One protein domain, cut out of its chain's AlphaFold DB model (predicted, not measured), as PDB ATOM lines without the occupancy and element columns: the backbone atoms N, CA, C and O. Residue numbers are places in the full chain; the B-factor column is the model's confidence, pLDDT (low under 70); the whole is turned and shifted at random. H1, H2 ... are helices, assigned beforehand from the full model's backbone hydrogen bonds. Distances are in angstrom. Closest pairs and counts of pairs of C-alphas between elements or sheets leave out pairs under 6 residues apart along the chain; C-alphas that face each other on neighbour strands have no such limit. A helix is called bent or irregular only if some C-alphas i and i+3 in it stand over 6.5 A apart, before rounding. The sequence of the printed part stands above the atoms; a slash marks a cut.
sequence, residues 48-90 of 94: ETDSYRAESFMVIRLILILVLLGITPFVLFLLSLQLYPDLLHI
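What this domain is: This is residues 48 to 90 of the 94 residues of an uncharacterized protein of Gimesia chilikensis (UniProt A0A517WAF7). One long, nearly straight helix, H1, makes almost the whole length of a thin rod. Past Leu 83, where H1 ends, the backbone turns aside into a short foot, the irregular helix H2 and the two residues after it, 89 and 90. The printed part has 43 residues with two named helices, H1 then H2, and no named strand; its class is all helix. It is extended, with a radius of gyration of the C-alphas of 18.1 A and spans of 58 by 16 by 5 A.

Where its parts are: H1 is residues 48 to 83, 52.2 A from C-alpha 48 at (117.565, 125.085, 129.192) to C-alpha 83 at (89.437, 93.982, 160.350). It is neither bent nor irregular, but only just: C-alphas 70 and 73 are 6.3 A apart. After Tyr 84, H2 is residues 85 to 88, ending with C-alpha 88 at (80.147, 101.549, 160.483). H2 is only just irregular, with C-alphas 85 and 88 6.9 A apart.

How they stand to each other: Residues 48 to 76 of H1 stand free. With residues 80 to 81 alone, H1 only just touches H2, only at the corner by their tight link, with 3 pairs of C-alphas within 8 A; the closest C-alphas, those of Leu 81 and Leu 87, are 6.4 A apart. In H1, 30 of 32 O i to N i+4 pairs are within hydrogen-bond range; H2 is too short for such a pair.

The domain as a whole: The two C-alphas farthest apart, those of Glu 48 and His 89, are 57.9 A apart. The printed part has no cut. Mean pLDDT of the printed part is 82.1; residues 48 to 55 and 87 to 90 are under 70.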
ATOM      1  N   GLU A  48     119.028 124.970 129.179       56.00
ATOM      2  CA  GLU A  48     117.565 125.085 129.192       56.00
ATOM      3  C   GLU A  48     116.910 123.700 129.294       56.00
ATOM      4  O   GLU A  48     116.056 123.491 130.155       56.00
ATOM      5  N   THR A  49     117.347 122.714 128.497       58.62
ATOM      6  CA  THR A  49     116.784 121.353 128.557       58.62
ATOM      7  C   THR A  49     116.992 120.659 129.901       58.62
ATOM      8  O   THR A  49     116.106 119.919 130.339       58.62
ATOM      9  N   ASP A  50     118.115 120.910 130.574       58.56
ATOM     10  CA  ASP A  50     118.397 120.329 131.887       58.56
ATOM     11  C   ASP A  50     117.566 120.991 133.000       58.56
ATOM     12  O   ASP A  50     117.078 120.287 133.889       58.56
ATOM     13  N   SER A  51     117.297 122.302 132.910       60.47
ATOM     14  CA  SER A  51     116.361 122.993 133.819       60.47
ATOM     15  C   SER A  51     114.942 122.432 133.689       60.47
ATOM     16  O   SER A  51     114.341 122.024 134.684       60.47
ATOM     17  N   TYR A  52     114.432 122.290 132.457       61.84
ATOM     18  CA  TYR A  52     113.096 121.724 132.216       61.84
ATOM     19  C   TYR A  52     112.982 120.262 132.680       61.84
ATOM     20  O   TYR A  52     111.934 119.828 133.171       61.84
ATOM     21  N   ARG A  53     114.061 119.478 132.567       62.88
ATOM     22  CA  ARG A  53     114.108 118.102 133.086       62.88
ATOM     23  C   ARG A  53     114.117 118.049 134.614       62.88
ATOM     24  O   ARG A  53     113.457 117.185 135.189       62.88
ATOM     25  N   ALA A  54     114.819 118.965 135.274       67.38
ATOM     26  CA  ALA A  54     114.846 119.032 136.732       67.38
ATOM     27  C   ALA A  54     113.482 119.457 137.306       67.38
ATOM     28  O   ALA A  54     112.975 118.830 138.242       67.38
ATOM     29  N   GLU A  55     112.852 120.464 136.701       69.12
ATOM     30  CA  GLU A  55     111.527 120.957 137.090       69.12
ATOM     31  C   GLU A  55     110.441 119.897 136.875       69.12
ATOM     32  O   GLU A  55     109.657 119.614 137.785       69.12
ATOM     33  N   SER A  56     110.429 119.237 135.712       76.38
ATOM     34  CA  SER A  56     109.457 118.171 135.431       76.38
ATOM     35  C   SER A  56     109.589 116.994 136.395       76.38
ATOM     36  O   SER A  56     108.580 116.442 136.830       76.38
ATOM     37  N   PHE A  57     110.804 116.640 136.810       84.75
ATOM     38  CA  PHE A  57     111.011 115.577 137.786       84.75
ATOM     39  C   PHE A  57     110.499 115.943 139.188       84.75
ATOM     40  O   PHE A  57     109.907 115.096 139.861       84.75
ATOM     41  N   MET A  58     110.664 117.197 139.622       86.81
ATOM     42  CA  MET A  58     110.064 117.677 140.874       86.81
ATOM     43  C   MET A  58     108.535 117.649 140.816       86.81
ATOM     44  O   MET A  58     107.902 117.207 141.775       86.81
ATOM     45  N   VAL A  59     107.943 118.050 139.688       89.25
ATOM     46  CA  VAL A  59     106.487 118.009 139.483       89.25
ATOM     47  C   VAL A  59     105.970 116.571 139.496       89.25
ATOM     48  O   VAL A  59     105.010 116.275 140.203       89.25
ATOM     49  N   ILE A  60     106.629 115.648 138.791       91.62
ATOM     50  CA  ILE A  60     106.252 114.225 138.783       91.62
ATOM     51  C   ILE A  60     106.344 113.632 140.192       91.62
ATOM     52  O   ILE A  60     105.435 112.922 140.620       91.62
ATOM     53  N   ARG A  61     107.406 113.947 140.944       93.50
ATOM     54  CA  ARG A  61     107.542 113.522 142.347       93.50
ATOM     55  C   ARG A  61     106.416 114.065 143.218       93.50
ATOM     56  O   ARG A  61     105.873 113.317 144.025       93.50
ATOM     57  N   LEU A  62     106.054 115.334 143.051       94.44
ATOM     58  CA  LEU A  62     104.957 115.945 143.797       94.44
ATOM     59  C   LEU A  62     103.623 115.258 143.486       94.44
ATOM     60  O   LEU A  62     102.891 114.912 144.409       94.44
ATOM     61  N   ILE A  63     103.338 115.007 142.206       94.38
ATOM     62  CA  ILE A  63     102.137 114.282 141.772       94.38
ATOM     63  C   ILE A  63     102.116 112.882 142.387       94.38
ATOM     64  O   ILE A  63     101.100 112.481 142.943       94.38
ATOM     65  N   LEU A  64     103.238 112.160 142.351       96.19
ATOM     66  CA  LEU A  64     103.340 110.834 142.955       96.19
ATOM     67  C   LEU A  64     103.044 110.872 144.460       96.19
ATOM     68  O   LEU A  64     102.294 110.033 144.948       96.19
ATOM     69  N   ILE A  65     103.589 111.854 145.186       95.75
ATOM     70  CA  ILE A  65     103.339 112.029 146.623       95.75
ATOM     71  C   ILE A  65     101.865 112.345 146.884       95.75
ATOM     72  O   ILE A  65     101.280 111.751 147.784       95.75
ATOM     73  N   LEU A  66     101.252 113.236 146.102       95.50
ATOM     74  CA  LEU A  66      99.832 113.581 146.232       95.50
ATOM     75  C   LEU A  66      98.930 112.368 145.983       95.50
ATOM     76  O   LEU A  66      97.991 112.129 146.741       95.50
ATOM     77  N   VAL A  67      99.239 111.576 144.954       96.00
ATOM     78  CA  VAL A  67      98.526 110.330 144.648       96.00
ATOM     79  C   VAL A  67      98.679 109.332 145.793       96.00
ATOM     80  O   VAL A  67      97.686 108.765 146.247       96.00
ATOM     81  N   LEU A  68      99.898 109.147 146.302       95.62
ATOM     82  CA  LEU A  68     100.158 108.235 147.414       95.62
ATOM     83  C   LEU A  68      99.406 108.682 148.675       95.62
ATOM     84  O   LEU A  68      98.712 107.879 149.289       95.62
ATOM     85  N   LEU A  69      99.457 109.976 148.999       95.50
ATOM     86  CA  LEU A  69      98.751 110.567 150.135       95.50
ATOM     87  C   LEU A  69      97.231 110.385 150.042       95.50
ATOM     88  O   LEU A  69      96.583 110.284 151.075       95.50
ATOM     89  N   GLY A  70      96.660 110.329 148.834       93.06
ATOM     90  CA  GLY A  70      95.236 110.057 148.631       93.06
ATOM     91  C   GLY A  70      94.875 108.571 148.716       93.06
ATOM     92  O   GLY A  70      93.877 108.206 149.335       93.06
ATOM     93  N   ILE A  71      95.690 107.694 148.123       94.19
ATOM     94  CA  ILE A  71      95.396 106.253 148.060       94.19
ATOM     95  C   ILE A  71      95.671 105.569 149.403       94.19
ATOM     96  O   ILE A  71      94.896 104.710 149.822       94.19
ATOM     97  N   THR A  72      96.743 105.939 150.106       92.88
ATOM     98  CA  THR A  72      97.111 105.331 151.392       92.88
ATOM     99  C   THR A  72      95.987 105.375 152.439       92.88
ATOM    100  O   THR A  72      95.651 104.306 152.949       92.88
ATOM    101  N   PRO A  73      95.354 106.521 152.766       93.00
ATOM    102  CA  PRO A  73      94.272 106.550 153.749       93.00
ATOM    103  C   PRO A  73      93.047 105.761 153.282       93.00
ATOM    104  O   PRO A  73      92.381 105.150 154.111       93.00
ATOM    105  N   PHE A  74      92.775 105.709 151.975       91.94
ATOM    106  CA  PHE A  74      91.680 104.907 151.432       91.94
ATOM    107  C   PHE A  74      91.916 103.407 151.641       91.94
ATOM    108  O   PHE A  74      91.042 102.701 152.143       91.94
ATOM    109  N   VAL A  75      93.117 102.920 151.325       94.50
ATOM    110  CA  VAL A  75      93.492 101.517 151.557       94.50
ATOM    111  C   VAL A  75      93.462 101.184 153.049       94.50
ATOM    112  O   VAL A  75      92.936 100.139 153.428       94.50
ATOM    113  N   LEU A  76      93.975 102.076 153.902       92.56
ATOM    114  CA  LEU A  76      93.926 101.902 155.356       92.56
ATOM    115  C   LEU A  76      92.486 101.860 155.881       92.56
ATOM    116  O   LEU A  76      92.180 101.035 156.737       92.56
ATOM    117  N   PHE A  77      91.598 102.698 155.347       89.75
ATOM    118  CA  PHE A  77      90.180 102.685 155.692       89.75
ATOM    119  C   PHE A  77      89.516 101.359 155.299       89.75
ATOM    120  O   PHE A  77      88.873 100.728 156.135       89.75
ATOM    121  N   LEU A  78      89.736 100.872 154.077       89.94
ATOM    122  CA  LEU A  78      89.208  99.572 153.648       89.94
ATOM    123  C   LEU A  78      89.736  98.416 154.507       89.94
ATOM    124  O   LEU A  78      88.963  97.553 154.917       89.94
ATOM    125  N   LEU A  79      91.032  98.425 154.829       90.62
ATOM    126  CA  LEU A  79      91.629  97.458 155.755       90.62
ATOM    127  C   LEU A  79      90.985  97.533 157.140       90.62
ATOM    128  O   LEU A  79      90.706  96.495 157.738       90.62
ATOM    129  N   SER A  80      90.722  98.741 157.642       87.25
ATOM    130  CA  SER A  80      90.066  98.925 158.937       87.25
ATOM    131  C   SER A  80      88.650  98.346 158.947       87.25
ATOM    132  O   SER A  80      88.310  97.645 159.893       87.25
ATOM    133  N   LEU A  81      87.875  98.524 157.870       85.81
ATOM    134  CA  LEU A  81      86.546  97.922 157.720       85.81
ATOM    135  C   LEU A  81      86.600  96.394 157.642       85.81
ATOM    136  O   LEU A  81      85.730  95.718 158.176       85.81
ATOM    137  N   GLN A  82      87.619  95.839 156.981       84.62
ATOM    138  CA  GLN A  82      87.782  94.391 156.895       84.62
ATOM    139  C   GLN A  82      88.159  93.768 158.247       84.62
ATOM    140  O   GLN A  82      87.709  92.669 158.562       84.62
ATOM    141  N   LEU A  83      88.997  94.451 159.032       84.31
ATOM    142  CA  LEU A  83      89.437  93.982 160.350       84.31
ATOM    143  C   LEU A  83      88.381  94.204 161.434       84.31
ATOM    144  O   LEU A  83      88.272  93.405 162.360       84.31
ATOM    145  N   TYR A  84      87.615  95.281 161.315       83.25
ATOM    146  CA  TYR A  84      86.610  95.693 162.279       83.25
ATOM    147  C   TYR A  84      85.347  96.132 161.521       83.25
ATOM    148  O   TYR A  84      85.146  97.324 161.266       83.25
ATOM    149  N   PRO A  85      84.483  95.173 161.150       73.00
ATOM    150  CA  PRO A  85      83.281  95.451 160.360       73.00
ATOM    151  C   PRO A  85      82.274  96.354 161.088       73.00
ATOM    152  O   PRO A  85      81.477  97.028 160.439       73.00
ATOM    153  N   ASP A  86      82.357  96.440 162.419       71.56
ATOM    154  CA  ASP A  86      81.501  97.295 163.246       71.56
ATOM    155  C   ASP A  86      81.917  98.775 163.284       71.56
ATOM    156  O   ASP A  86      81.224  99.573 163.907       71.56
ATOM    157  N   LEU A  87      82.976  99.208 162.580       63.59
ATOM    158  CA  LEU A  87      83.312 100.646 162.496       63.59
ATOM    159  C   LEU A  87      82.207 101.505 161.856       63.59
ATOM    160  O   LEU A  87      82.217 102.725 162.009       63.59
ATOM    161  N   LEU A  88      81.286 100.884 161.118       67.12
ATOM    162  CA  LEU A  88      80.147 101.549 160.483       67.12
ATOM    163  C   LEU A  88      78.851 101.437 161.298       67.12
ATOM    164  O   LEU A  88      77.839 101.996 160.870       67.12
ATOM    165  N   HIS A  89      78.860 100.755 162.451       65.00
ATOM    166  CA  HIS A  89      77.720 100.747 163.366       65.00
ATOM    167  C   HIS A  89      77.619 102.114 164.052       65.00
ATOM    168  O   HIS A  89      78.166 102.367 165.121       65.00
ATOM    169  N   ILE A  90      76.924 103.033 163.384       63.38
ATOM    170  CA  ILE A  90      76.393 104.236 164.009       63.38
ATOM    171  C   ILE A  90      75.128 103.784 164.734       63.38
ATOM    172  O   ILE A  90      74.096 103.571 164.096       63.38
TER     173      ILE A  90